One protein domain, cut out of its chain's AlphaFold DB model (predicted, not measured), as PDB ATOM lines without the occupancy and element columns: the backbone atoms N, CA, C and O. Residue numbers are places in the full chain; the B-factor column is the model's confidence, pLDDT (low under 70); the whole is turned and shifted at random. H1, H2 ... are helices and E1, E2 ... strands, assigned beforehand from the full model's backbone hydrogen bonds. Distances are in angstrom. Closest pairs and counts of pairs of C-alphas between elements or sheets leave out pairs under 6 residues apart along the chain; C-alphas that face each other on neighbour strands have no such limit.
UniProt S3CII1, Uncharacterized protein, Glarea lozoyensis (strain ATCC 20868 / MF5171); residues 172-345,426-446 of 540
ATOM      1  N   LEU A 172     -23.086 -16.364  38.866       93.50
ATOM      2  CA  LEU A 172     -24.142 -17.228  38.353       93.50
ATOM      3  C   LEU A 172     -23.511 -18.340  37.528       93.50
ATOM      4  O   LEU A 172     -22.847 -18.091  36.522       93.50
ATOM      5  N   VAL A 173     -23.737 -19.577  37.959       89.19
ATOM      6  CA  VAL A 173     -23.203 -20.771  37.313       89.19
ATOM      7  C   VAL A 173     -24.359 -21.580  36.745       89.19
ATOM      8  O   VAL A 173     -25.240 -22.033  37.474       89.19
ATOM      9  N   GLY A 174     -24.368 -21.740  35.428       81.56
ATOM     10  CA  GLY A 174     -25.330 -22.562  34.712       81.56
ATOM     11  C   GLY A 174     -24.976 -24.044  34.701       81.56
ATOM     12  O   GLY A 174     -23.981 -24.498  35.276       81.56
ATOM     13  N   TRP A 175     -25.819 -24.805  34.009       67.94
ATOM     14  CA  TRP A 175     -25.700 -26.252  33.905       67.94
ATOM     15  C   TRP A 175     -24.544 -26.675  32.991       67.94
ATOM     16  O   TRP A 175     -24.422 -26.234  31.849       67.94
ATOM     17  N   ALA A 176     -23.718 -27.594  33.491       50.28
ATOM     18  CA  ALA A 176     -22.504 -28.093  32.849       50.28
ATOM     19  C   ALA A 176     -22.669 -29.496  32.229       50.28
ATOM     20  O   ALA A 176     -21.727 -30.280  32.291       50.28
ATOM     21  N   GLY A 177     -23.848 -29.830  31.699       47.84
ATOM     22  CA  GLY A 177     -24.132 -31.172  31.165       47.84
ATOM     23  C   GLY A 177     -23.415 -31.500  29.858       47.84
ATOM     24  O   GLY A 177     -22.964 -32.620  29.663       47.84
ATOM     25  N   GLU A 178     -23.200 -30.520  28.983       47.56
ATOM     26  CA  GLU A 178     -22.600 -30.817  27.684       47.56
ATOM     27  C   GLU A 178     -21.070 -30.791  27.729       47.56
ATOM     28  O   GLU A 178     -20.443 -29.970  28.404       47.56
ATOM     29  N   LYS A 179     -20.444 -31.668  26.940       46.59
ATOM     30  CA  LYS A 179     -19.042 -31.529  26.553       46.59
ATOM     31  C   LYS A 179     -18.900 -30.230  25.751       46.59
ATOM     32  O   LYS A 179     -18.977 -30.243  24.529       46.59
ATOM     33  N   TRP A 180     -18.577 -29.125  26.418       46.69
ATOM     34  CA  TRP A 180     -18.093 -27.877  25.798       46.69
ATOM     35  C   TRP A 180     -16.743 -28.054  25.055       46.69
ATOM     36  O   TRP A 180     -16.037 -27.090  24.786       46.69
ATOM     37  N   ILE A 181     -16.345 -29.300  24.783       39.72
ATOM     38  CA  ILE A 181     -14.996 -29.724  24.401       39.72
ATOM     39  C   ILE A 181     -14.794 -29.639  22.883       39.72
ATOM     40  O   ILE A 181     -13.655 -29.569  22.429       39.72
ATOM     41  N   ASN A 182     -15.862 -29.548  22.084       38.22
ATOM     42  CA  ASN A 182     -15.697 -29.317  20.656       38.22
ATOM     43  C   ASN A 182     -15.624 -27.820  20.349       38.22
ATOM     44  O   ASN A 182     -16.612 -27.095  20.406       38.22
ATOM     45  N   ARG A 183     -14.417 -27.381  19.971       41.31
ATOM     46  CA  ARG A 183     -14.057 -26.034  19.488       41.31
ATOM     47  C   ARG A 183     -14.836 -25.591  18.238       41.31
ATOM     48  O   ARG A 183     -14.636 -24.489  17.739       41.31
ATOM     49  N   SER A 184     -15.731 -26.420  17.706       43.75
ATOM     50  CA  SER A 184     -16.738 -26.001  16.741       43.75
ATOM     51  C   SER A 184     -17.799 -25.186  17.484       43.75
ATOM     52  O   SER A 184     -18.726 -25.742  18.054       43.75
ATOM     53  N   HIS A 185     -17.621 -23.862  17.488       52.09
ATOM     54  CA  HIS A 185     -18.384 -22.821  18.205       52.09
ATOM     55  C   HIS A 185     -19.914 -22.751  17.973       52.09
ATOM     56  O   HIS A 185     -20.507 -21.704  18.215       52.09
ATOM     57  N   ILE A 186     -20.546 -23.817  17.490       52.88
ATOM     58  CA  ILE A 186     -21.976 -23.911  17.227       52.88
ATOM     59  C   ILE A 186     -22.470 -25.235  17.811       52.88
ATOM     60  O   ILE A 186     -22.024 -26.303  17.393       52.88
ATOM     61  N   PHE A 187     -23.380 -25.155  18.778       54.62
ATOM     62  CA  PHE A 187     -24.120 -26.312  19.276       54.62
ATOM     63  C   PHE A 187     -25.501 -26.304  18.644       54.62
ATOM     64  O   PHE A 187     -26.245 -25.354  18.875       54.62
ATOM     65  N   THR A 188     -25.832 -27.348  17.887       55.97
ATOM     66  CA  THR A 188     -27.184 -27.558  17.368       55.97
ATOM     67  C   THR A 188     -28.024 -28.168  18.483       55.97
ATOM     68  O   THR A 188     -27.790 -29.301  18.906       55.97
ATOM     69  N   VAL A 189     -28.961 -27.396  19.023       60.47
ATOM     70  CA  VAL A 189     -29.890 -27.855  20.063       60.47
ATOM     71  C   VAL A 189     -31.295 -27.507  19.605       60.47
ATOM     72  O   VAL A 189     -31.541 -26.384  19.181       60.47
ATOM     73  N   GLU A 190     -32.226 -28.455  19.718       64.31
ATOM     74  CA  GLU A 190     -33.642 -28.197  19.452       64.31
ATOM     75  C   GLU A 190     -34.114 -26.959  20.228       64.31
ATOM     76  O   GLU A 190     -33.835 -26.841  21.426       64.31
ATOM     77  N   LEU A 191     -34.842 -26.057  19.562       66.56
ATOM     78  CA  LEU A 191     -35.262 -24.768  20.119       66.56
ATOM     79  C   LEU A 191     -35.908 -24.911  21.502       66.56
ATOM     80  O   LEU A 191     -35.532 -24.194  22.425       66.56
ATOM     81  N   GLU A 192     -36.812 -25.874  21.689       66.69
ATOM     82  CA  GLU A 192     -37.475 -26.094  22.978       66.69
ATOM     83  C   GLU A 192     -36.481 -26.525  24.072       66.69
ATOM     84  O   GLU A 192     -36.531 -26.064  25.215       66.69
ATOM     85  N   THR A 193     -35.517 -27.376  23.718       66.38
ATOM     86  CA  THR A 193     -34.460 -27.832  24.626       66.38
ATOM     87  C   THR A 193     -33.493 -26.697  24.966       66.38
ATOM     88  O   THR A 193     -33.095 -26.553  26.127       66.38
ATOM     89  N   TRP A 194     -33.146 -25.853  23.996       72.00
ATOM     90  CA  TRP A 194     -32.339 -24.662  24.233       72.00
ATOM     91  C   TRP A 194     -33.084 -23.664  25.121       72.00
ATOM     92  O   TRP A 194     -32.539 -23.194  26.115       72.00
ATOM     93  N   GLU A 195     -34.360 -23.415  24.842       70.44
ATOM     94  CA  GLU A 195     -35.222 -22.539  25.624       70.44
ATOM     95  C   GLU A 195     -35.409 -23.017  27.067       70.44
ATOM     96  O   GLU A 195     -35.495 -22.196  27.988       70.44
ATOM     97  N   ARG A 196     -35.463 -24.334  27.296       68.06
ATOM     98  CA  ARG A 196     -35.426 -24.913  28.644       68.06
ATOM     99  C   ARG A 196     -34.064 -24.671  29.308       68.06
ATOM    100  O   ARG A 196     -34.019 -24.387  30.499       68.06
ATOM    101  N   ARG A 197     -32.955 -24.715  28.569       71.31
ATOM    102  CA  ARG A 197     -31.587 -24.530  29.102       71.31
ATOM    103  C   ARG A 197     -31.143 -23.066  29.220       71.31
ATOM    104  O   ARG A 197     -30.174 -22.797  29.927       71.31
ATOM    105  N   CYS A 198     -31.830 -22.134  28.563       78.38
ATOM    106  CA  CYS A 198     -31.506 -20.715  28.605       78.38
ATOM    107  C   CYS A 198     -31.724 -20.147  30.008       78.38
ATOM    108  O   CYS A 198     -32.769 -20.350  30.644       78.38
ATOM    109  N   PHE A 199     -30.724 -19.411  30.478       85.06
ATOM    110  CA  PHE A 199     -30.789 -18.691  31.729       85.06
ATOM    111  C   PHE A 199     -31.703 -17.472  31.557       85.06
ATOM    112  O   PHE A 199     -31.441 -16.648  30.688       85.06
ATOM    113  N   PRO A 200     -32.770 -17.341  32.363       83.00
ATOM    114  CA  PRO A 200     -33.755 -16.289  32.167       83.00
ATOM    115  C   PRO A 200     -33.307 -14.954  32.776       83.00
ATOM    116  O   PRO A 200     -32.866 -14.917  33.930       83.00
ATOM    117  N   TYR A 201     -33.552 -13.849  32.070       87.31
ATOM    118  CA  TYR A 201     -33.489 -12.497  32.636       87.31
ATOM    119  C   TYR A 201     -34.789 -11.721  32.357       87.31
ATOM    120  O   TYR A 201     -35.229 -11.654  31.211       87.31
ATOM    121  N   PRO A 202     -35.449 -11.134  33.372       83.06
ATOM    122  CA  PRO A 202     -36.679 -10.382  33.157       83.06
ATOM    123  C   PRO A 202     -36.389  -9.046  32.457       83.06
ATOM    124  O   PRO A 202     -35.976  -8.082  33.096       83.06
ATOM    125  N   LEU A 203     -36.682  -8.963  31.156       76.56
ATOM    126  CA  LEU A 203     -36.528  -7.731  30.366       76.56
ATOM    127  C   LEU A 203     -37.412  -6.577  30.873       76.56
ATOM    128  O   LEU A 203     -37.015  -5.416  30.794       76.56
ATOM    129  N   ASP A 204     -38.564  -6.904  31.466       70.75
ATOM    130  CA  ASP A 204     -39.476  -5.940  32.095       70.75
ATOM    131  C   ASP A 204     -38.954  -5.397  33.438       70.75
ATOM    132  O   ASP A 204     -39.629  -4.582  34.081       70.75
ATOM    133  N   SER A 205     -37.791  -5.859  33.918       66.62
ATOM    134  CA  SER A 205     -37.220  -5.304  35.139       66.62
ATOM    135  C   SER A 205     -36.826  -3.851  34.896       66.62
ATOM    136  O   SER A 205     -36.008  -3.514  34.042       66.62
ATOM    137  N   THR A 206     -37.460  -2.966  35.657       58.69
ATOM    138  CA  THR A 206     -37.201  -1.521  35.664       58.69
ATOM    139  C   THR A 206     -36.222  -1.133  36.771       58.69
ATOM    140  O   THR A 206     -36.091   0.046  37.100       58.69
ATOM    141  N   ARG A 207     -35.588  -2.117  37.422       69.44
ATOM    142  CA  ARG A 207     -34.872  -1.921  38.681       69.44
ATOM    143  C   ARG A 207     -33.383  -2.164  38.513       69.44
ATOM    144  O   ARG A 207     -32.943  -3.275  38.263       69.44
ATOM    145  N   GLU A 208     -32.625  -1.098  38.730       79.56
ATOM    146  CA  GLU A 208     -31.165  -1.115  38.731       79.56
ATOM    147  C   GLU A 208     -30.606  -1.889  39.938       79.56
ATOM    148  O   GLU A 208     -31.057  -1.696  41.076       79.56
ATOM    149  N   ILE A 209     -29.562  -2.690  39.714       85.81
ATOM    150  CA  ILE A 209     -28.768  -3.329  40.771       85.81
ATOM    151  C   ILE A 209     -27.643  -2.361  41.161       85.81
ATOM    152  O   ILE A 209     -26.591  -2.305  40.533       85.81
ATOM    153  N   LYS A 210     -27.887  -1.561  42.204       86.00
ATOM    154  CA  LYS A 210     -27.119  -0.333  42.500       86.00
ATOM    155  C   LYS A 210     -25.795  -0.514  43.240       86.00
ATOM    156  O   LYS A 210     -25.154   0.481  43.562       86.00
ATOM    157  N   THR A 211     -25.435  -1.728  43.629       92.88
ATOM    158  CA  THR A 211     -24.259  -1.981  44.482       92.88
ATOM    159  C   THR A 211     -23.287  -2.985  43.881       92.88
ATOM    160  O   THR A 211     -22.167  -3.113  44.383       92.88
ATOM    161  N   LEU A 212     -23.672  -3.626  42.774       95.06
ATOM    162  CA  LEU A 212     -22.912  -4.701  42.161       95.06
ATOM    163  C   LEU A 212     -21.644  -4.154  41.512       95.06
ATOM    164  O   LEU A 212     -21.712  -3.287  40.643       95.06
ATOM    165  N   ARG A 213     -20.492  -4.669  41.943       95.62
ATOM    166  CA  ARG A 213     -19.164  -4.343  41.409       95.62
ATOM    167  C   ARG A 213     -18.607  -5.457  40.541       95.62
ATOM    168  O   ARG A 213     -17.948  -5.152  39.553       95.62
ATOM    169  N   THR A 214     -18.901  -6.706  40.884       96.00
ATOM    170  CA  THR A 214     -18.388  -7.887  40.188       96.00
ATOM    171  C   THR A 214     -19.543  -8.752  39.709       96.00
ATOM    172  O   THR A 214     -20.381  -9.166  40.511       96.00
ATOM    173  N   LEU A 215     -19.567  -9.037  38.408       96.50
ATOM    174  CA  LEU A 215     -20.493  -9.979  37.787       96.50
ATOM    175  C   LEU A 215     -19.694 -11.098  37.117       96.50
ATOM    176  O   LEU A 215     -18.916 -10.852  36.195       96.50
ATOM    177  N   GLU A 216     -19.903 -12.330  37.569       95.62
ATOM    178  CA  GLU A 216     -19.326 -13.531  36.974       95.62
ATOM    179  C   GLU A 216     -20.443 -14.427  36.430       95.62
ATOM    180  O   GLU A 216     -21.324 -14.878  37.162       95.62
ATOM    181  N   LEU A 217     -20.401 -14.684  35.125       94.88
ATOM    182  CA  LEU A 217     -21.336 -15.542  34.407       94.88
ATOM    183  C   LEU A 217     -20.580 -16.772  33.918       94.88
ATOM    184  O   LEU A 217     -19.630 -16.645  33.141       94.88
ATOM    185  N   ARG A 218     -20.978 -17.967  34.371       90.69
ATOM    186  CA  ARG A 218     -20.272 -19.215  34.051       90.69
ATOM    187  C   ARG A 218     -21.190 -20.272  33.472       90.69
ATOM    188  O   ARG A 218     -22.154 -20.646  34.127       90.69
ATOM    189  N   LYS A 219     -20.834 -20.862  32.330       85.44
ATOM    190  CA  LYS A 219     -21.556 -22.000  31.726       85.44
ATOM    191  C   LYS A 219     -23.032 -21.685  31.479       85.44
ATOM    192  O   LYS A 219     -23.909 -22.497  31.764       85.44
ATOM    193  N   LEU A 220     -23.306 -20.472  31.008       86.62
ATOM    194  CA  LEU A 220     -24.658 -19.963  30.796       86.62
ATOM    195  C   LEU A 220     -24.960 -19.844  29.307       86.62
ATOM    196  O   LEU A 220     -24.113 -19.434  28.520       86.62
ATOM    197  N   ARG A 221     -26.202 -20.164  28.944       84.56
ATOM    198  CA  ARG A 221     -26.802 -19.815  27.653       84.56
ATOM    199  C   ARG A 221     -27.764 -18.668  27.892       84.56
ATOM    200  O   ARG A 221     -28.565 -18.767  28.818       84.56
ATOM    201  N   MET A 222     -27.665 -17.601  27.115       86.56
ATOM    202  CA  MET A 222     -28.496 -16.410  27.297       86.56
ATOM    203  C   MET A 222     -28.962 -15.867  25.953       86.56
ATOM    204  O   MET A 222     -28.269 -16.005  24.939       86.56
ATOM    205  N   HIS A 223     -30.110 -15.193  25.960       86.75
ATOM    206  CA  HIS A 223     -30.446 -14.315  24.852       86.75
ATOM    207  C   HIS A 223     -29.514 -13.083  24.855       86.75
ATOM    208  O   HIS A 223     -29.180 -12.567  25.928       86.75
ATOM    209  N   PRO A 224     -29.110 -12.578  23.676       88.38
ATOM    210  CA  PRO A 224     -28.291 -11.368  23.554       88.38
ATOM    211  C   PRO A 224     -28.884 -10.165  24.299       88.38
ATOM    212  O   PRO A 224     -28.178  -9.487  25.046       88.38
ATOM    213  N   ASP A 225     -30.191  -9.939  24.151       88.56
ATOM    214  CA  ASP A 225     -30.887  -8.823  24.796       88.56
ATOM    215  C   ASP A 225     -30.955  -8.975  26.315       88.56
ATOM    216  O   ASP A 225     -30.781  -8.000  27.041       88.56
ATOM    217  N   GLU A 226     -31.147 -10.199  26.813       89.50
ATOM    218  CA  GLU A 226     -31.139 -10.504  28.245       89.50
ATOM    219  C   GLU A 226     -29.772 -10.217  28.875       89.50
ATOM    220  O   GLU A 226     -29.697  -9.596  29.936       89.50
ATOM    221  N   LEU A 227     -28.685 -10.618  28.205       92.94
ATOM    222  CA  LEU A 227     -27.322 -10.327  28.646       92.94
ATOM    223  C   LEU A 227     -27.053  -8.817  28.669       92.94
ATOM    224  O   LEU A 227     -26.537  -8.290  29.658       92.94
ATOM    225  N   LEU A 228     -27.401  -8.115  27.588       92.94
ATOM    226  CA  LEU A 228     -27.200  -6.670  27.492       92.94
ATOM    227  C   LEU A 228     -28.021  -5.917  28.537       92.94
ATOM    228  O   LEU A 228     -27.497  -4.998  29.161       92.94
ATOM    229  N   ARG A 229     -29.275  -6.323  28.759       92.62
ATOM    230  CA  ARG A 229     -30.155  -5.721  29.763       92.62
ATOM    231  C   ARG A 229     -29.623  -5.940  31.180       92.62
ATOM    232  O   ARG A 229     -29.558  -4.982  31.941       92.62
ATOM    233  N   LEU A 230     -29.170  -7.152  31.510       93.62
ATOM    234  CA  LEU A 230     -28.540  -7.445  32.802       93.62
ATOM    235  C   LEU A 230     -27.336  -6.532  33.066       93.62
ATOM    236  O   LEU A 230     -27.216  -5.947  34.144       93.62
ATOM    237  N   ILE A 231     -26.444  -6.390  32.082       94.75
ATOM    238  CA  ILE A 231     -25.264  -5.530  32.223       94.75
ATOM    239  C   ILE A 231     -25.675  -4.055  32.307       94.75
ATOM    240  O   ILE A 231     -25.105  -3.306  33.097       94.75
ATOM    241  N   GLU A 232     -26.686  -3.630  31.547       93.44
ATOM    242  CA  GLU A 232     -27.224  -2.271  31.610       93.44
ATOM    243  C   GLU A 232     -27.778  -1.941  33.005       93.44
ATOM    244  O   GLU A 232     -27.430  -0.896  33.562       93.44
ATOM    245  N   ASP A 233     -28.545  -2.850  33.610       92.50
ATOM    246  CA  ASP A 233     -29.177  -2.658  34.920       92.50
ATOM    247  C   ASP A 233     -28.168  -2.588  36.084       92.50
ATOM    248  O   ASP A 233     -28.482  -2.021  37.133       92.50
ATOM    249  N   CYS A 234     -26.942  -3.096  35.913       93.19
ATOM    250  CA  CYS A 234     -25.844  -2.942  36.880       93.19
ATOM    251  C   CYS A 234     -24.715  -2.006  36.404       93.19
ATOM    252  O   CYS A 234     -23.728  -1.802  37.116       93.19
ATOM    253  N   SER A 235     -24.859  -1.385  35.230       93.81
ATOM    254  CA  SER A 235     -23.774  -0.660  34.549       93.81
ATOM    255  C   SER A 235     -23.176   0.482  35.366       93.81
ATOM    256  O   SER A 235     -21.983   0.747  35.259       93.81
ATOM    257  N   SER A 236     -23.979   1.148  36.199       93.31
ATOM    258  CA  SER A 236     -23.555   2.316  36.979       93.31
ATOM    259  C   SER A 236     -22.546   2.000  38.084       93.31
ATOM    260  O   SER A 236     -21.798   2.896  38.486       93.31
ATOM    261  N   THR A 237     -22.499   0.754  38.565       94.75
ATOM    262  CA  THR A 237     -21.580   0.329  39.633       94.75
ATOM    263  C   THR A 237     -20.648  -0.806  39.247       94.75
ATOM    264  O   THR A 237     -19.663  -1.023  39.957       94.75
ATOM    265  N   LEU A 238     -20.923  -1.500  38.141       96.12
ATOM    266  CA  LEU A 238     -20.140  -2.644  37.694       96.12
ATOM    267  C   LEU A 238     -18.712  -2.228  37.306       96.12
ATOM    268  O   LEU A 238     -18.505  -1.357  36.459       96.12
ATOM    269  N   GLN A 239     -17.727  -2.879  37.924       95.38
ATOM    270  CA  GLN A 239     -16.292  -2.650  37.726       95.38
ATOM    271  C   GLN A 239     -15.590  -3.856  37.104       95.38
ATOM    272  O   GLN A 239     -14.588  -3.675  36.408       95.38
ATOM    273  N   GLU A 240     -16.093  -5.063  37.350       95.38
ATOM    274  CA  GLU A 240     -15.490  -6.305  36.890       95.38
ATOM    275  C   GLU A 240     -16.539  -7.214  36.250       95.38
ATOM    276  O   GLU A 240     -17.572  -7.511  36.855       95.38
ATOM    277  N   LEU A 241     -16.253  -7.671  35.030       96.31
ATOM    278  CA  LEU A 241     -17.091  -8.605  34.287       96.31
ATOM    279  C   LEU A 241     -16.273  -9.830  33.868       96.31
ATOM    280  O   LEU A 241     -15.268  -9.707  33.164       96.31
ATOM    281  N   TYR A 242     -16.729 -11.009  34.279       95.56
ATOM    282  CA  TYR A 242     -16.128 -12.295  33.933       95.56
ATOM    283  C   TYR A 242     -17.144 -13.148  33.171       95.56
ATOM    284  O   TYR A 242     -18.218 -13.458  33.688       95.56
ATOM    285  N   LEU A 243     -16.801 -13.539  31.944       94.69
ATOM    286  CA  LEU A 243     -17.630 -14.373  31.075       94.69
ATOM    287  C   LEU A 243     -16.910 -15.695  30.807       94.69
ATOM    288  O   LEU A 243     -15.981 -15.754  30.007       94.69
ATOM    289  N   VAL A 244     -17.319 -16.771  31.469       90.69
ATOM    290  CA  VAL A 244     -16.676 -18.084  31.327       90.69
ATOM    291  C   VAL A 244     -17.658 -19.053  30.702       90.69
ATOM    292  O   VAL A 244     -18.625 -19.441  31.345       90.69
ATOM    293  N   MET A 245     -17.402 -19.510  29.482       87.38
ATOM    294  CA  MET A 245     -18.273 -20.461  28.790       87.38
ATOM    295  C   MET A 245     -19.697 -19.898  28.680       87.38
ATOM    296  O   MET A 245     -20.660 -20.494  29.160       87.38
ATOM    297  N   VAL A 246     -19.816 -18.683  28.146       88.62
ATOM    298  CA  VAL A 246     -21.107 -18.028  27.916       88.62
ATOM    299  C   VAL A 246     -21.461 -18.167  26.439       88.62
ATOM    300  O   VAL A 246     -20.659 -17.820  25.572       88.62
ATOM    301  N   GLY A 247     -22.656 -18.690  26.169       86.19
ATOM    302  CA  GLY A 247     -23.175 -18.920  24.826       86.19
ATOM    303  C   GLY A 247     -24.340 -17.995  24.481       86.19
ATOM    304  O   GLY A 247     -25.263 -17.846  25.286       86.19
ATOM    305  N   LEU A 248     -24.320 -17.417  23.278       85.69
ATOM    306  CA  LEU A 248     -25.435 -16.637  22.723       85.69
ATOM    307  C   LEU A 248     -26.324 -17.502  21.829       85.69
ATOM    308  O   LEU A 248     -25.819 -18.361  21.106       85.69
ATOM    309  N   LYS A 249     -27.634 -17.249  21.857       81.00
ATOM    310  CA  LYS A 249     -28.581 -17.818  20.887       81.00
ATOM    311  C   LYS A 249     -28.342 -17.249  19.492       81.00
ATOM    312  O   LYS A 249     -28.128 -16.047  19.381       81.00
ATOM    313  N   ILE A 250     -28.461 -18.081  18.467       75.12
ATOM    314  CA  ILE A 250     -28.640 -17.670  17.074       75.12
ATOM    315  C   ILE A 250     -29.957 -18.268  16.590       75.12
ATOM    316  O   ILE A 250     -30.199 -19.460  16.791       75.12
ATOM    317  N   ASP A 251     -30.793 -17.432  15.981       66.56
ATOM    318  CA  ASP A 251     -32.041 -17.839  15.345       66.56
ATOM    319  C   ASP A 251     -31.841 -17.901  13.823       66.56
ATOM    320  O   ASP A 251     -31.543 -16.887  13.199       66.56
ATOM    321  N   GLU A 252     -31.999 -19.083  13.212       57.78
ATOM    322  CA  GLU A 252     -31.870 -19.258  11.749       57.78
ATOM    323  C   GLU A 252     -32.953 -18.504  10.956       57.78
ATOM    324  O   GLU A 252     -32.755 -18.167   9.788       57.78
ATOM    325  N   GLU A 253     -34.108 -18.235  11.578       54.12
ATOM    326  CA  GLU A 253     -35.201 -17.476  10.957       54.12
ATOM    327  C   GLU A 253     -34.859 -15.987  10.792       54.12
ATOM    328  O   GLU A 253     -35.430 -15.312   9.930       54.12
ATOM    329  N   GLU A 254     -33.898 -15.474  11.566       53.25
ATOM    330  CA  GLU A 254     -33.389 -14.109  11.458       53.25
ATOM    331  C   GLU A 254     -32.383 -14.018  10.298       53.25
ATOM    332  O   GLU A 254     -31.172 -13.885  10.474       53.25
ATOM    333  N   GLN A 255     -32.895 -14.115   9.064       50.19
ATOM    334  CA  GLN A 255     -32.097 -13.993   7.841       50.19
ATOM    335  C   GLN A 255     -31.454 -12.601   7.734       50.19
ATOM    336  O   GLN A 255     -32.021 -11.665   7.174       50.19
ATOM    337  N   GLY A 256     -30.239 -12.464   8.265       53.16
ATOM    338  CA  GLY A 256     -29.352 -11.316   8.061       53.16
ATOM    339  C   GLY A 256     -29.696 -10.052   8.856       53.16
ATOM    340  O   GLY A 256     -28.823  -9.195   9.005       53.16
ATOM    341  N   GLU A 257     -30.903  -9.935   9.417       55.66
ATOM    342  CA  GLU A 257     -31.280  -8.856  10.335       55.66
ATOM    343  C   GLU A 257     -31.254  -9.339  11.789       55.66
ATOM    344  O   GLU A 257     -31.910 -10.312  12.110       55.66
ATOM    345  N   ASN A 258     -30.508  -8.657  12.670       65.25
ATOM    346  CA  ASN A 258     -30.366  -8.935  14.114       65.25
ATOM    347  C   ASN A 258     -29.475 -10.098  14.569       65.25
ATOM    348  O   ASN A 258     -29.325 -10.272  15.778       65.25
ATOM    349  N   VAL A 259     -28.739 -10.761  13.668       75.81
ATOM    350  CA  VAL A 259     -27.772 -11.807  14.059       75.81
ATOM    351  C   VAL A 259     -26.838 -11.306  15.179       75.81
ATOM    352  O   VAL A 259     -26.147 -10.289  15.003       75.81
ATOM    353  N   PRO A 260     -26.807 -11.977  16.344       80.50
ATOM    354  CA  PRO A 260     -25.986 -11.544  17.458       80.50
ATOM    355  C   PRO A 260     -24.538 -11.975  17.266       80.50
ATOM    356  O   PRO A 260     -24.239 -13.145  17.047       80.50
ATOM    357  N   LEU A 261     -23.628 -11.016  17.400       86.31
ATOM    358  CA  LEU A 261     -22.186 -11.210  17.279       86.31
ATOM    359  C   LEU A 261     -21.504 -10.689  18.541       86.31
ATOM    360  O   LEU A 261     -21.821  -9.597  19.027       86.31
ATOM    361  N   TRP A 262     -20.539 -11.438  19.070       88.44
ATOM    362  CA  TRP A 262     -19.737 -10.985  20.206       88.44
ATOM    363  C   TRP A 262     -18.952  -9.717  19.842       88.44
ATOM    364  O   TRP A 262     -18.959  -8.750  20.608       88.44
ATOM    365  N   VAL A 263     -18.335  -9.690  18.656       85.56
ATOM    366  CA  VAL A 263     -17.496  -8.594  18.145       85.56
ATOM    367  C   VAL A 263     -18.120  -7.945  16.904       85.56
ATOM    368  O   VAL A 263     -18.444  -6.751  16.935       85.56
ATOM    369  N   GLY A 264     -18.328  -8.731  15.846       72.06
ATOM    370  CA  GLY A 264     -18.745  -8.301  14.510       72.06
ATOM    371  C   GLY A 264     -17.595  -7.867  13.590       72.06
ATOM    372  O   GLY A 264     -16.489  -7.565  14.043       72.06
ATOM    373  N   TYR A 265     -17.870  -7.792  12.282       60.84
ATOM    374  CA  TYR A 265     -16.886  -7.422  11.257       60.84
ATOM    375  C   TYR A 265     -16.596  -5.909  11.216       60.84
ATOM    376  O   TYR A 265     -17.515  -5.098  11.372       60.84
ATOM    377  N   PRO A 266     -15.328  -5.501  10.993       52.72
ATOM    378  CA  PRO A 266     -14.955  -4.091  10.870       52.72
ATOM    379  C   PRO A 266     -15.384  -3.446   9.540       52.72
ATOM    380  O   PRO A 266     -15.520  -2.225   9.496       52.72
ATOM    381  N   GLU A 267     -15.602  -4.230   8.477       48.06
ATOM    382  CA  GLU A 267     -15.995  -3.724   7.144       48.06
ATOM    383  C   GLU A 267     -17.487  -3.392   7.035       48.06
ATOM    384  O   GLU A 267     -17.911  -2.585   6.205       48.06
ATOM    385  N   ASP A 268     -18.272  -3.948   7.945       51.59
ATOM    386  CA  ASP A 268     -19.688  -3.694   8.059       51.59
ATOM    387  C   ASP A 268     -19.903  -2.372   8.805       51.59
ATOM    388  O   ASP A 268     -19.877  -2.318  10.045       51.59
ATOM    389  N   GLY A 269     -20.103  -1.290   8.049       52.50
ATOM    390  CA  GLY A 269     -20.518   0.009   8.581       52.50
ATOM    391  C   GLY A 269     -21.771  -0.074   9.472       52.50
ATOM    392  O   GLY A 269     -22.382  -1.126   9.640       52.50
ATOM    393  N   ASP A 270     -22.204   1.059  10.036       52.41
ATOM    394  CA  ASP A 270     -23.401   1.161  10.903       52.41
ATOM    395  C   ASP A 270     -24.732   0.731  10.227       52.41
ATOM    396  O   ASP A 270     -25.796   0.839  10.833       52.41
ATOM    397  N   SER A 271     -24.691   0.254   8.978       49.12
ATOM    398  CA  SER A 271     -25.831  -0.169   8.164       49.12
ATOM    399  C   SER A 271     -26.277  -1.619   8.370       49.12
ATOM    400  O   SER A 271     -27.323  -1.980   7.839       49.12
ATOM    401  N   THR A 272     -25.530  -2.458   9.096       53.88
ATOM    402  CA  THR A 272     -25.946  -3.848   9.363       53.88
ATOM    403  C   THR A 272     -26.750  -3.931  10.654       53.88
ATOM    404  O   THR A 272     -26.291  -3.533  11.726       53.88
ATOM    405  N   SER A 273     -27.934  -4.518  10.555       60.53
ATOM    406  CA  SER A 273     -28.895  -4.814  11.622       60.53
ATOM    407  C   SER A 273     -28.378  -5.791  12.694       60.53
ATOM    408  O   SER A 273     -29.112  -6.108  13.611       60.53
ATOM    409  N   ALA A 274     -27.122  -6.244  12.649       71.06
ATOM    410  CA  ALA A 274     -26.543  -7.186  13.613       71.06
ATOM    411  C   ALA A 274     -26.395  -6.617  15.047       71.06
ATOM    412  O   ALA A 274     -25.895  -5.498  15.266       71.06
ATOM    413  N   ILE A 275     -26.730  -7.433  16.053       75.06
ATOM    414  CA  ILE A 275     -26.554  -7.102  17.474       75.06
ATOM    415  C   ILE A 275     -25.104  -7.389  17.879       75.06
ATOM    416  O   ILE A 275     -24.734  -8.504  18.227       75.06
ATOM    417  N   ARG A 276     -24.253  -6.357  17.854       86.06
ATOM    418  CA  ARG A 276     -22.832  -6.472  18.235       86.06
ATOM    419  C   ARG A 276     -22.637  -6.220  19.731       86.06
ATOM    420  O   ARG A 276     -22.633  -5.056  20.147       86.06
ATOM    421  N   ILE A 277     -22.428  -7.267  20.530       91.12
ATOM    422  CA  ILE A 277     -22.301  -7.176  21.997       91.12
ATOM    423  C   ILE A 277     -21.194  -6.195  22.392       91.12
ATOM    424  O   ILE A 277     -21.462  -5.240  23.122       91.12
ATOM    425  N   ALA A 278     -19.983  -6.335  21.845       90.62
ATOM    426  CA  ALA A 278     -18.863  -5.453  22.178       90.62
ATOM    427  C   ALA A 278     -19.150  -3.970  21.875       90.62
ATOM    428  O   ALA A 278     -18.757  -3.070  22.621       90.62
ATOM    429  N   ARG A 279     -19.865  -3.679  20.779       87.50
ATOM    430  CA  ARG A 279     -20.290  -2.310  20.441       87.50
ATOM    431  C   ARG A 279     -21.333  -1.792  21.429       87.50
ATOM    432  O   ARG A 279     -21.209  -0.655  21.878       87.50
ATOM    433  N   ARG A 280     -22.332  -2.605  21.778       90.00
ATOM    434  CA  ARG A 280     -23.394  -2.219  22.717       90.00
ATOM    435  C   ARG A 280     -22.828  -1.937  24.107       90.00
ATOM    436  O   ARG A 280     -23.150  -0.890  24.656       90.00
ATOM    437  N   LEU A 281     -21.914  -2.771  24.606       92.50
ATOM    438  CA  LEU A 281     -21.217  -2.534  25.876       92.50
ATOM    439  C   LEU A 281     -20.444  -1.207  25.875       92.50
ATOM    440  O   LEU A 281     -20.570  -0.426  26.812       92.50
ATOM    441  N   ARG A 282     -19.721  -0.883  24.795       88.25
ATOM    442  CA  ARG A 282     -19.023   0.413  24.669       88.25
ATOM    443  C   ARG A 282     -19.958   1.620  24.658       88.25
ATOM    444  O   ARG A 282     -19.586   2.697  25.113       88.25
ATOM    445  N   GLN A 283     -21.146   1.466  24.083       89.75
ATOM    446  CA  GLN A 283     -22.131   2.542  23.984       89.75
ATOM    447  C   GLN A 283     -22.880   2.786  25.306       89.75
ATOM    448  O   GLN A 283     -23.549   3.816  25.440       89.75
ATOM    449  N   MET A 284     -22.768   1.885  26.290       91.81
ATOM    450  CA  MET A 284     -23.372   2.062  27.611       91.81
ATOM    451  C   MET A 284     -22.649   3.170  28.382       91.81
ATOM    452  O   MET A 284     -21.569   2.978  28.929       91.81
ATOM    453  N   ARG A 285     -23.276   4.348  28.470       88.31
ATOM    454  CA  ARG A 285     -22.680   5.557  29.078       88.31
ATOM    455  C   ARG A 285     -22.221   5.377  30.526       88.31
ATOM    456  O   ARG A 285     -21.280   6.043  30.956       88.31
ATOM    457  N   ASN A 286     -22.923   4.534  31.278       91.06
ATOM    458  CA  ASN A 286     -22.676   4.332  32.701       91.06
ATOM    459  C   ASN A 286     -21.658   3.221  32.975       91.06
ATOM    460  O   ASN A 286     -21.089   3.208  34.061       91.06
ATOM    461  N   LEU A 287     -21.399   2.346  31.998       93.56
ATOM    462  CA  LEU A 287     -20.538   1.183  32.164       93.56
ATOM    463  C   LEU A 287     -19.063   1.602  32.176       93.56
ATOM    464  O   LEU A 287     -18.550   2.150  31.200       93.56
ATOM    465  N   LYS A 288     -18.373   1.340  33.291       90.56
ATOM    466  CA  LYS A 288     -16.955   1.679  33.485       90.56
ATOM    467  C   LYS A 288     -16.187   0.485  34.035       90.56
ATOM    468  O   LYS A 288     -15.775   0.471  35.194       90.56
ATOM    469  N   LEU A 289     -15.998  -0.512  33.177       92.94
ATOM    470  CA  LEU A 289     -15.239  -1.706  33.524       92.94
ATOM    471  C   LEU A 289     -13.763  -1.357  33.737       92.94
ATOM    472  O   LEU A 289     -13.121  -0.728  32.899       92.94
ATOM    473  N   SER A 290     -13.236  -1.789  34.877       92.06
ATOM    474  CA  SER A 290     -11.801  -1.870  35.153       92.06
ATOM    475  C   SER A 290     -11.223  -3.215  34.715       92.06
ATOM    476  O   SER A 290     -10.056  -3.302  34.345       92.06
ATOM    477  N   VAL A 291     -12.066  -4.250  34.720       92.12
ATOM    478  CA  VAL A 291     -11.717  -5.619  34.363       92.12
ATOM    479  C   VAL A 291     -12.807  -6.186  33.465       92.12
ATOM    480  O   VAL A 291     -13.987  -6.172  33.818       92.12
ATOM    481  N   LEU A 292     -12.392  -6.736  32.331       94.94
ATOM    482  CA  LEU A 292     -13.210  -7.599  31.494       94.94
ATOM    483  C   LEU A 292     -12.372  -8.814  31.121       94.94
ATOM    484  O   LEU A 292     -11.313  -8.658  30.517       94.94
ATOM    485  N   ARG A 293     -12.851 -10.006  31.466       93.44
ATOM    486  CA  ARG A 293     -12.205 -11.259  31.071       93.44
ATOM    487  C   ARG A 293     -13.226 -12.231  30.515       93.44
ATOM    488  O   ARG A 293     -14.329 -12.353  31.047       93.44
ATOM    489  N   ALA A 294     -12.847 -12.923  29.453       92.81
ATOM    490  CA  ALA A 294     -13.676 -13.889  28.764       92.81
ATOM    491  C   ALA A 294     -12.891 -15.176  28.500       92.81
ATOM    492  O   ALA A 294     -11.718 -15.125  28.148       92.81
ATOM    493  N   THR A 295     -13.543 -16.325  28.640       89.19
ATOM    494  CA  THR A 295     -12.971 -17.637  28.313       89.19
ATOM    495  C   THR A 295     -14.034 -18.494  27.642       89.19
ATOM    496  O   THR A 295     -15.124 -18.636  28.194       89.19
ATOM    497  N   PHE A 296     -13.719 -19.102  26.497       85.94
ATOM    498  CA  PHE A 296     -14.606 -20.004  25.750       85.94
ATOM    499  C   PHE A 296     -15.982 -19.401  25.425       85.94
ATOM    500  O   PHE A 296     -17.018 -19.985  25.746       85.94
ATOM    501  N   LEU A 297     -16.007 -18.229  24.789       87.81
ATOM    502  CA  LEU A 297     -17.255 -17.661  24.273       87.81
ATOM    503  C   LEU A 297     -17.783 -18.525  23.117       87.81
ATOM    504  O   LEU A 297     -17.016 -19.043  22.299       87.81
ATOM    505  N   SER A 298     -19.101 -18.701  23.046       82.88
ATOM    506  CA  SER A 298     -19.706 -19.579  22.043       82.88
ATOM    507  C   SER A 298     -21.008 -19.033  21.472       82.88
ATOM    508  O   SER A 298     -21.601 -18.081  21.986       82.88
ATOM    509  N   TYR A 299     -21.463 -19.696  20.414       79.75
ATOM    510  CA  TYR A 299     -22.792 -19.540  19.851       79.75
ATOM    511  C   TYR A 299     -23.570 -20.851  19.993       79.75
ATOM    512  O   TYR A 299     -22.998 -21.937  20.108       79.75
ATOM    513  N   SER A 300     -24.890 -20.758  20.064       71.12
ATOM    514  CA  SER A 300     -25.809 -21.892  20.079       71.12
ATOM    515  C   SER A 300     -26.801 -21.693  18.952       71.12
ATOM    516  O   SER A 300     -27.589 -20.750  18.994       71.12
ATOM    517  N   ASP A 301     -26.725 -22.561  17.956       62.75
ATOM    518  CA  ASP A 301     -27.605 -22.525  16.800       62.75
ATOM    519  C   ASP A 301     -28.837 -23.369  17.113       62.75
ATOM    520  O   ASP A 301     -28.740 -24.548  17.468       62.75
ATOM    521  N   CYS A 302     -29.995 -22.723  17.067       51.28
ATOM    522  CA  CYS A 302     -31.283 -23.359  17.307       51.28
ATOM    523  C   CYS A 302     -31.983 -23.665  15.975       51.28
ATOM    524  O   CYS A 302     -33.187 -23.458  15.851       51.28
ATOM    525  N   GLY A 303     -31.218 -24.114  14.981       45.94
ATOM    526  CA  GLY A 303     -31.699 -24.527  13.673       45.94
ATOM    527  C   GLY A 303     -32.364 -25.893  13.626       45.94
ATOM    528  O   GLY A 303     -32.080 -26.773  14.445       45.94
ATOM    529  N   LEU A 304     -33.263 -26.073  12.652       40.69
ATOM    530  CA  LEU A 304     -33.981 -27.324  12.393       40.69
ATOM    531  C   LEU A 304     -32.988 -28.487  12.355       40.69
ATOM    532  O   LEU A 304     -32.143 -28.575  11.468       40.69
ATOM    533  N   ALA A 305     -33.116 -29.396  13.320       39.41
ATOM    534  CA  ALA A 305     -32.371 -30.639  13.369       39.41
ATOM    535  C   ALA A 305     -32.745 -31.516  12.159       39.41
ATOM    536  O   ALA A 305     -33.559 -32.429  12.263       39.41
ATOM    537  N   VAL A 306     -32.167 -31.236  10.994       37.91
ATOM    538  CA  VAL A 306     -32.134 -32.158   9.863       37.91
ATOM    539  C   VAL A 306     -30.818 -32.910   9.989       37.91
ATOM    540  O   VAL A 306     -29.745 -32.373   9.738       37.91
ATOM    541  N   TRP A 307     -30.916 -34.148  10.460       39.69
ATOM    542  CA  TRP A 307     -29.797 -34.974  10.919       39.69
ATOM    543  C   TRP A 307     -28.819 -35.426   9.817       39.69
ATOM    544  O   TRP A 307     -27.843 -36.090  10.141       39.69
ATOM    545  N   ASP A 308     -29.010 -35.035   8.554       35.69
ATOM    546  CA  ASP A 308     -28.273 -35.620   7.420       35.69
ATOM    547  C   ASP A 308     -27.520 -34.619   6.533       35.69
ATOM    548  O   ASP A 308     -26.997 -34.978   5.478       35.69
ATOM    549  N   THR A 309     -27.378 -33.367   6.965       35.94
ATOM    550  CA  THR A 309     -26.502 -32.411   6.274       35.94
ATOM    551  C   THR A 309     -25.834 -31.526   7.312       35.94
ATOM    552  O   THR A 309     -26.557 -30.983   8.148       35.94
ATOM    553  N   PRO A 310     -24.493 -31.354   7.311       38.62
ATOM    554  CA  PRO A 310     -23.903 -30.280   8.097       38.62
ATOM    555  C   PRO A 310     -24.619 -29.007   7.651       38.62
ATOM    556  O   PRO A 310     -24.627 -28.750   6.443       38.62
ATOM    557  N   PRO A 311     -25.291 -28.268   8.553       42.62
ATOM    558  CA  PRO A 311     -25.931 -27.042   8.136       42.62
ATOM    559  C   PRO A 311     -24.803 -26.189   7.569       42.62
ATOM    560  O   PRO A 311     -23.853 -25.839   8.277       42.62
ATOM    561  N   GLU A 312     -24.853 -25.912   6.265       42.38
ATOM    562  CA  GLU A 312     -24.245 -24.707   5.730       42.38
ATOM    563  C   GLU A 312     -24.958 -23.587   6.479       42.38
ATOM    564  O   GLU A 312     -26.017 -23.128   6.062       42.38
ATOM    565  N   SER A 313     -24.460 -23.263   7.678       45.72
ATOM    566  CA  SER A 313     -25.056 -22.255   8.536       45.72
ATOM    567  C   SER A 313     -25.261 -21.031   7.660       45.72
ATOM    568  O   SER A 313     -24.295 -20.581   7.034       45.72
ATOM    569  N   ALA A 314     -26.476 -20.484   7.624       45.97
ATOM    570  CA  ALA A 314     -26.794 -19.290   6.836       45.97
ATOM    571  C   ALA A 314     -25.869 -18.091   7.166       45.97
ATOM    572  O   ALA A 314     -25.836 -17.094   6.445       45.97
ATOM    573  N   HIS A 315     -25.082 -18.209   8.243       52.44
ATOM    574  CA  HIS A 315     -24.055 -17.286   8.700       52.44
ATOM    575  C   HIS A 315     -22.691 -18.001   8.807       52.44
ATOM    576  O   HIS A 315     -22.310 -18.426   9.899       52.44
ATOM    577  N   PRO A 316     -21.917 -18.135   7.712       50.53
ATOM    578  CA  PRO A 316     -20.643 -18.877   7.708       50.53
ATOM    579  C   PRO A 316     -19.565 -18.303   8.653       50.53
ATOM    580  O   PRO A 316     -18.578 -18.964   8.972       50.53
ATOM    581  N   ASP A 317     -19.797 -17.101   9.179       61.91
ATOM    582  CA  ASP A 317     -18.768 -16.173   9.616       61.91
ATOM    583  C   ASP A 317     -19.018 -15.625  11.043       61.91
ATOM    584  O   ASP A 317     -18.674 -14.494  11.349       61.91
ATOM    585  N   LEU A 318     -19.604 -16.398  11.964       71.25
ATOM    586  CA  LEU A 318     -19.933 -15.993  13.355       71.25
ATOM    587  C   LEU A 318     -18.713 -15.642  14.238       71.25
ATOM    588  O   LEU A 318     -18.319 -16.414  15.110       71.25
ATOM    589  N   ASP A 319     -18.062 -14.507  13.982       72.88
ATOM    590  CA  ASP A 319     -16.770 -14.093  14.549       72.88
ATOM    591  C   ASP A 319     -15.695 -15.201  14.532       72.88
ATOM    592  O   ASP A 319     -14.727 -15.136  15.283       72.88
ATOM    593  N   ARG A 320     -15.830 -16.247  13.707       69.38
ATOM    594  CA  ARG A 320     -14.960 -17.435  13.772       69.38
ATOM    595  C   ARG A 320     -13.557 -17.142  13.267       69.38
ATOM    596  O   ARG A 320     -12.583 -17.657  13.809       69.38
ATOM    597  N   VAL A 321     -13.467 -16.300  12.244       69.06
ATOM    598  CA  VAL A 321     -12.209 -15.947  11.598       69.06
ATOM    599  C   VAL A 321     -11.731 -14.610  12.140       69.06
ATOM    600  O   VAL A 321     -12.484 -13.638  12.230       69.06
ATOM    601  N   ASP A 322     -10.459 -14.559  12.520       72.75
ATOM    602  CA  ASP A 322      -9.783 -13.300  12.790       72.75
ATOM    603  C   ASP A 322      -9.442 -12.605  11.465       72.75
ATOM    604  O   ASP A 322      -8.451 -12.925  10.810       72.75
ATOM    605  N   THR A 323     -10.257 -11.624  11.078       66.81
ATOM    606  CA  THR A 323     -10.038 -10.818   9.865       66.81
ATOM    607  C   THR A 323      -8.850  -9.869   9.968       66.81
ATOM    608  O   THR A 323      -8.447  -9.271   8.974       66.81
ATOM    609  N   THR A 324      -8.255  -9.742  11.155       66.62
ATOM    610  CA  THR A 324      -7.097  -8.874  11.389       66.62
ATOM    611  C   THR A 324      -5.769  -9.550  11.034       66.62
ATOM    612  O   THR A 324      -4.730  -8.894  11.026       66.62
ATOM    613  N   GLY A 325      -5.789 -10.859  10.737       62.94
ATOM    614  CA  GLY A 325      -4.600 -11.653  10.406       62.94
ATOM    615  C   GLY A 325      -3.680 -11.948  11.599       62.94
ATOM    616  O   GLY A 325      -2.598 -12.498  11.406       62.94
ATOM    617  N   GLY A 326      -4.088 -11.598  12.826       67.06
ATOM    618  CA  GLY A 326      -3.302 -11.769  14.051       67.06
ATOM    619  C   GLY A 326      -3.435 -13.141  14.719       67.06
ATOM    620  O   GLY A 326      -2.777 -13.372  15.730       67.06
ATOM    621  N   ASN A 327      -4.278 -14.029  14.179       77.56
ATOM    622  CA  ASN A 327      -4.649 -15.321  14.767       77.56
ATOM    623  C   ASN A 327      -5.128 -15.199  16.230       77.56
ATOM    624  O   ASN A 327      -4.817 -16.035  17.081       77.56
ATOM    625  N   LYS A 328      -5.852 -14.118  16.539       82.88
ATOM    626  CA  LYS A 328      -6.362 -13.841  17.885       82.88
ATOM    627  C   LYS A 328      -7.604 -14.674  18.184       82.88
ATOM    628  O   LYS A 328      -8.509 -14.784  17.350       82.88
ATOM    629  N   SER A 329      -7.698 -15.189  19.413       86.19
ATOM    630  CA  SER A 329      -8.905 -15.895  19.862       86.19
ATOM    631  C   SER A 329     -10.123 -14.960  19.887       86.19
ATOM    632  O   SER A 329      -9.991 -13.730  19.883       86.19
ATOM    633  N   LEU A 330     -11.328 -15.537  19.896       86.44
ATOM    634  CA  LEU A 330     -12.574 -14.772  20.004       86.44
ATOM    635  C   LEU A 330     -12.594 -13.917  21.279       86.44
ATOM    636  O   LEU A 330     -12.967 -12.749  21.241       86.44
ATOM    637  N   GLU A 331     -12.137 -14.483  22.391       89.44
ATOM    638  CA  GLU A 331     -12.073 -13.838  23.701       89.44
ATOM    639  C   GLU A 331     -11.136 -12.638  23.683       89.44
ATOM    640  O   GLU A 331     -11.515 -11.555  24.125       89.44
ATOM    641  N   GLN A 332      -9.934 -12.807  23.122       89.31
ATOM    642  CA  GLN A 332      -8.978 -11.714  23.008       89.31
ATOM    643  C   GLN A 332      -9.562 -10.575  22.167       89.31
ATOM    644  O   GLN A 332      -9.536  -9.421  22.593       89.31
ATOM    645  N   ARG A 333     -10.141 -10.890  20.999       88.06
ATOM    646  CA  ARG A 333     -10.770  -9.884  20.127       88.06
ATOM    647  C   ARG A 333     -11.943  -9.191  20.807       88.06
ATOM    648  O   ARG A 333     -12.084  -7.980  20.675       88.06
ATOM    649  N   PHE A 334     -12.759  -9.927  21.556       90.62
ATOM    650  CA  PHE A 334     -13.873  -9.373  22.318       90.62
ATOM    651  C   PHE A 334     -13.402  -8.403  23.405       90.62
ATOM    652  O   PHE A 334     -13.889  -7.273  23.468       90.62
ATOM    653  N   VAL A 335     -12.420  -8.800  24.219       90.75
ATOM    654  CA  VAL A 335     -11.872  -7.946  25.284       90.75
ATOM    655  C   VAL A 335     -11.215  -6.697  24.697       90.75
ATOM    656  O   VAL A 335     -11.494  -5.592  25.162       90.75
ATOM    657  N   GLU A 336     -10.415  -6.835  23.637       88.50
ATOM    658  CA  GLU A 336      -9.824  -5.693  22.928       88.50
ATOM    659  C   GLU A 336     -10.900  -4.761  22.356       88.50
ATOM    660  O   GLU A 336     -10.821  -3.545  22.534       88.50
ATOM    661  N   ALA A 337     -11.940  -5.313  21.725       87.62
ATOM    662  CA  ALA A 337     -13.014  -4.530  21.126       87.62
ATOM    663  C   ALA A 337     -13.815  -3.727  22.158       87.62
ATOM    664  O   ALA A 337     -14.315  -2.656  21.812       87.62
ATOM    665  N   VAL A 338     -13.943  -4.213  23.398       89.44
ATOM    666  CA  VAL A 338     -14.641  -3.504  24.484       89.44
ATOM    667  C   VAL A 338     -13.716  -2.526  25.214       89.44
ATOM    668  O   VAL A 338     -14.085  -1.365  25.390       89.44
ATOM    669  N   MET A 339     -12.527  -2.974  25.624       86.81
ATOM    670  CA  MET A 339     -11.634  -2.240  26.536       86.81
ATOM    671  C   MET A 339     -10.633  -1.328  25.814       86.81
ATOM    672  O   MET A 339     -10.164  -0.347  26.392       86.81
ATOM    673  N   HIS A 340     -10.306  -1.620  24.551       79.50
ATOM    674  CA  HIS A 340      -9.265  -0.930  23.780       79.50
ATOM    675  C   HIS A 340      -9.743  -0.511  22.375       79.50
ATOM    676  O   HIS A 340      -9.121  -0.867  21.371       79.50
ATOM    677  N   PRO A 341     -10.810   0.305  22.265       61.97
ATOM    678  CA  PRO A 341     -11.400   0.684  20.976       61.97
ATOM    679  C   PRO A 341     -10.468   1.509  20.072       61.97
ATOM    680  O   PRO A 341     -10.713   1.606  18.872       61.97
ATOM    681  N   ASP A 342      -9.408   2.097  20.634       55.22
ATOM    682  CA  ASP A 342      -8.430   2.919  19.911       55.22
ATOM    683  C   ASP A 342      -7.421   2.093  19.092       55.22
ATOM    684  O   ASP A 342      -6.656   2.659  18.302       55.22
ATOM    685  N   ILE A 343      -7.401   0.764  19.255       54.16
ATOM    686  CA  ILE A 343      -6.603  -0.126  18.412       54.16
ATOM    687  C   ILE A 343      -7.308  -0.224  17.061       54.16
ATOM    688  O   ILE A 343      -8.180  -1.061  16.839       54.16
ATOM    689  N   LYS A 344      -6.933   0.663  16.134       41.94
ATOM    690  CA  LYS A 344      -7.310   0.517  14.728       41.94
ATOM    691  C   LYS A 344      -6.710  -0.787  14.219       41.94
ATOM    692  O   LYS A 344      -5.497  -0.889  14.052       41.94
ATOM    693  N   VAL A 345      -7.571  -1.766  13.975       43.28
ATOM    694  CA  VAL A 345      -7.248  -2.954  13.191       43.28
ATOM    695  C   VAL A 345      -6.726  -2.474  11.840       43.28
ATOM    696  O   VAL A 345      -7.458  -1.857  11.065       43.28
ATOM    697  N   ILE A 426      -3.479 -13.838  30.598       85.12
ATOM    698  CA  ILE A 426      -4.160 -13.438  31.845       85.12
ATOM    699  C   ILE A 426      -4.886 -12.087  31.809       85.12
ATOM    700  O   ILE A 426      -5.688 -11.784  32.701       85.12
ATOM    701  N   ASP A 427      -4.589 -11.248  30.818       85.56
ATOM    702  CA  ASP A 427      -5.196  -9.926  30.706       85.56
ATOM    703  C   ASP A 427      -6.601 -10.024  30.078       85.56
ATOM    704  O   ASP A 427      -7.439  -9.166  30.344       85.56
ATOM    705  N   TYR A 428      -6.885 -11.091  29.315       87.62
ATOM    706  CA  TYR A 428      -8.192 -11.327  28.691       87.62
ATOM    707  C   TYR A 428      -8.856 -12.652  29.091       87.62
ATOM    708  O   TYR A 428     -10.082 -12.699  29.134       87.62
ATOM    709  N   ASP A 429      -8.102 -13.708  29.405       89.50
ATOM    710  CA  ASP A 429      -8.641 -15.025  29.750       89.50
ATOM    711  C   ASP A 429      -8.928 -15.135  31.253       89.50
ATOM    712  O   ASP A 429      -8.056 -14.962  32.111       89.50
ATOM    713  N   ALA A 430     -10.188 -15.419  31.580       82.19
ATOM    714  CA  ALA A 430     -10.659 -15.512  32.954       82.19
ATOM    715  C   ALA A 430     -10.093 -16.738  33.688       82.19
ATOM    716  O   ALA A 430      -9.736 -16.625  34.861       82.19
ATOM    717  N   ASN A 431      -9.978 -17.892  33.023       82.75
ATOM    718  CA  ASN A 431      -9.452 -19.108  33.650       82.75
ATOM    719  C   ASN A 431      -7.946 -18.994  33.926       82.75
ATOM    720  O   ASN A 431      -7.498 -19.363  35.009       82.75
ATOM    721  N   ALA A 432      -7.174 -18.451  32.983       79.56
ATOM    722  CA  ALA A 432      -5.746 -18.205  33.143       79.56
ATOM    723  C   ALA A 432      -5.484 -17.204  34.274       79.56
ATOM    724  O   ALA A 432      -4.621 -17.442  35.118       79.56
ATOM    725  N   PHE A 433      -6.280 -16.131  34.351       82.12
ATOM    726  CA  PHE A 433      -6.212 -15.189  35.466       82.12
ATOM    727  C   PHE A 433      -6.494 -15.872  36.814       82.12
ATOM    728  O   PHE A 433      -5.723 -15.715  37.760       82.12
ATOM    729  N   GLN A 434      -7.561 -16.671  36.906       78.38
ATOM    730  CA  GLN A 434      -7.899 -17.397  38.137       78.38
ATOM    731  C   GLN A 434      -6.809 -18.408  38.540       78.38
ATOM    732  O   GLN A 434      -6.543 -18.572  39.732       78.38
ATOM    733  N   ALA A 435      -6.169 -19.066  37.568       76.81
ATOM    734  CA  ALA A 435      -5.085 -20.016  37.804       76.81
ATOM    735  C   ALA A 435      -3.810 -19.334  38.332       76.81
ATOM    736  O   ALA A 435      -3.214 -19.820  39.292       76.81
ATOM    737  N   GLU A 436      -3.416 -18.198  37.748       75.94
ATOM    738  CA  GLU A 436      -2.201 -17.470  38.141       75.94
ATOM    739  C   GLU A 436      -2.354 -16.794  39.509       75.94
ATOM    740  O   GLU A 436      -1.478 -16.912  40.367       75.94
ATOM    741  N   TYR A 437      -3.486 -16.131  39.755       69.88
ATOM    742  CA  TYR A 437      -3.686 -15.364  40.987       69.88
ATOM    743  C   TYR A 437      -4.254 -16.190  42.144       69.88
ATOM    744  O   TYR A 437      -4.465 -15.637  43.223       69.88
ATOM    745  N   LYS A 438      -4.501 -17.498  41.943       55.53
ATOM    746  CA  LYS A 438      -5.138 -18.405  42.919       55.53
ATOM    747  C   LYS A 438      -6.280 -17.722  43.672       55.53
ATOM    748  O   LYS A 438      -6.432 -17.907  44.880       55.53
ATOM    749  N   THR A 439      -7.089 -16.928  42.969       52.47
ATOM    750  CA  THR A 439      -8.298 -16.321  43.523       52.47
ATOM    751  C   THR A 439      -9.328 -17.433  43.667       52.47
ATOM    752  O   THR A 439     -10.282 -17.544  42.898       52.47
ATOM    753  N   LEU A 440      -9.091 -18.340  44.616       48.44
ATOM    754  CA  LEU A 440     -10.144 -19.154  45.184       48.44
ATOM    755  C   LEU A 440     -11.213 -18.146  45.621       48.44
ATOM    756  O   LEU A 440     -10.866 -17.190  46.311       48.44
ATOM    757  N   PRO A 441     -12.476 -18.300  45.192       47.47
ATOM    758  CA  PRO A 441     -13.541 -17.445  45.685       47.47
ATOM    759  C   PRO A 441     -13.453 -17.351  47.211       47.47
ATOM    760  O   PRO A 441     -13.245 -18.384  47.845       47.47
ATOM    761  N   ASP A 442     -13.626 -16.168  47.804       41.44
ATOM    762  CA  ASP A 442     -13.422 -15.922  49.250       41.44
ATOM    763  C   ASP A 442     -14.242 -16.850  50.180       41.44
ATOM    764  O   ASP A 442     -14.015 -16.918  51.392       41.44
ATOM    765  N   TYR A 443     -15.214 -17.582  49.626       43.50
ATOM    766  CA  TYR A 443     -15.982 -18.616  50.316       43.50
ATOM    767  C   TYR A 443     -15.283 -19.982  50.409       43.50
ATOM    768  O   TYR A 443     -15.671 -20.794  51.244       43.50
ATOM    769  N   LYS A 444     -14.290 -20.271  49.560       38.09
ATOM    770  CA  LYS A 444     -13.533 -21.534  49.570       38.09
ATOM    771  C   LYS A 444     -12.491 -21.591  50.686       38.09
ATOM    772  O   LYS A 444     -12.068 -22.677  51.033       38.09
ATOM    773  N   SER A 445     -12.120 -20.459  51.285       36.56
ATOM    774  CA  SER A 445     -11.152 -20.389  52.389       36.56
ATOM    775  C   SER A 445     -11.818 -20.453  53.778       36.56
ATOM    776  O   SER A 445     -11.367 -19.788  54.714       36.56
ATOM    777  N   SER A 446     -12.969 -21.124  53.916       38.47
ATOM    778  CA  SER A 446     -13.813 -21.020  55.117       38.47
ATOM    779  C   SER A 446     -14.515 -22.323  55.503       38.47
ATOM    780  O   SER A 446     -15.716 -22.466  55.287       38.47
TER     781      SER A 446
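What this domain is: This is residues 172 to 345 and 426 to 446 of the 540 residues of an uncharacterized protein of Glarea lozoyensis (strain ATCC 20868 / MF5171) (UniProt S3CII1). With little regular structure, this is a twisted, branched parallel sheet built round E3, with H2 over one face, H5 standing up from the opposite face and long loops around; residues 438 to 446 stick out. Of 195 printed residues, 75 lie in named elements: E1 H1 E2 H2 E3 H3 E4 E5 H4 H5, class mixed. It is compact, radius of gyration of the C-alphas 16.9 A, spanning 51 by 40 by 38 A.

How they stand to each other: E1, residues 186 to 188, neighbours E5, residues 298 to 301; N 301 and O 187, 3.0 A apart, are within hydrogen-bond range. H1, residues 191 to 197, is on the sheet, height 9.0 A. E3, residues 240 to 250, has E2, residues 214 to 222, on one side, with N 217 and O 242 at 2.9 A, and E5 and E4, residues 291 to 295, on the other, with N 300 and O 248 at 2.8 A and N 243 and O 293 at 2.9 A. H2, residues 224 to 234, and H3, residues 277 to 283, make right-handed strand-helix-strand units, E2, H2, E3 and E3, H3, E4, each a helix between parallel neighbours. H3 touches H4, residues 330 to 339, closest at C-alphas 278 and 338, 5.2 A. H5, residues 430 to 437, lies over E4. In each helix every O i to N i+4 pair is within range.

Where its parts are: E1 begins at C-alpha 186 (-21.976, -23.911, 17.227); H5 ends at C-alpha 437 (-3.686, -15.364, 40.987). E3 is 26.4 A long.

The domain as a whole: Residues 346 to 425 are cut out, a gap of 21.6 A between C-alphas 345 and 426. Links H1 to E2, E3 to H3 and E5 to H4 are long. pLDDT is under 70 in 78 residues.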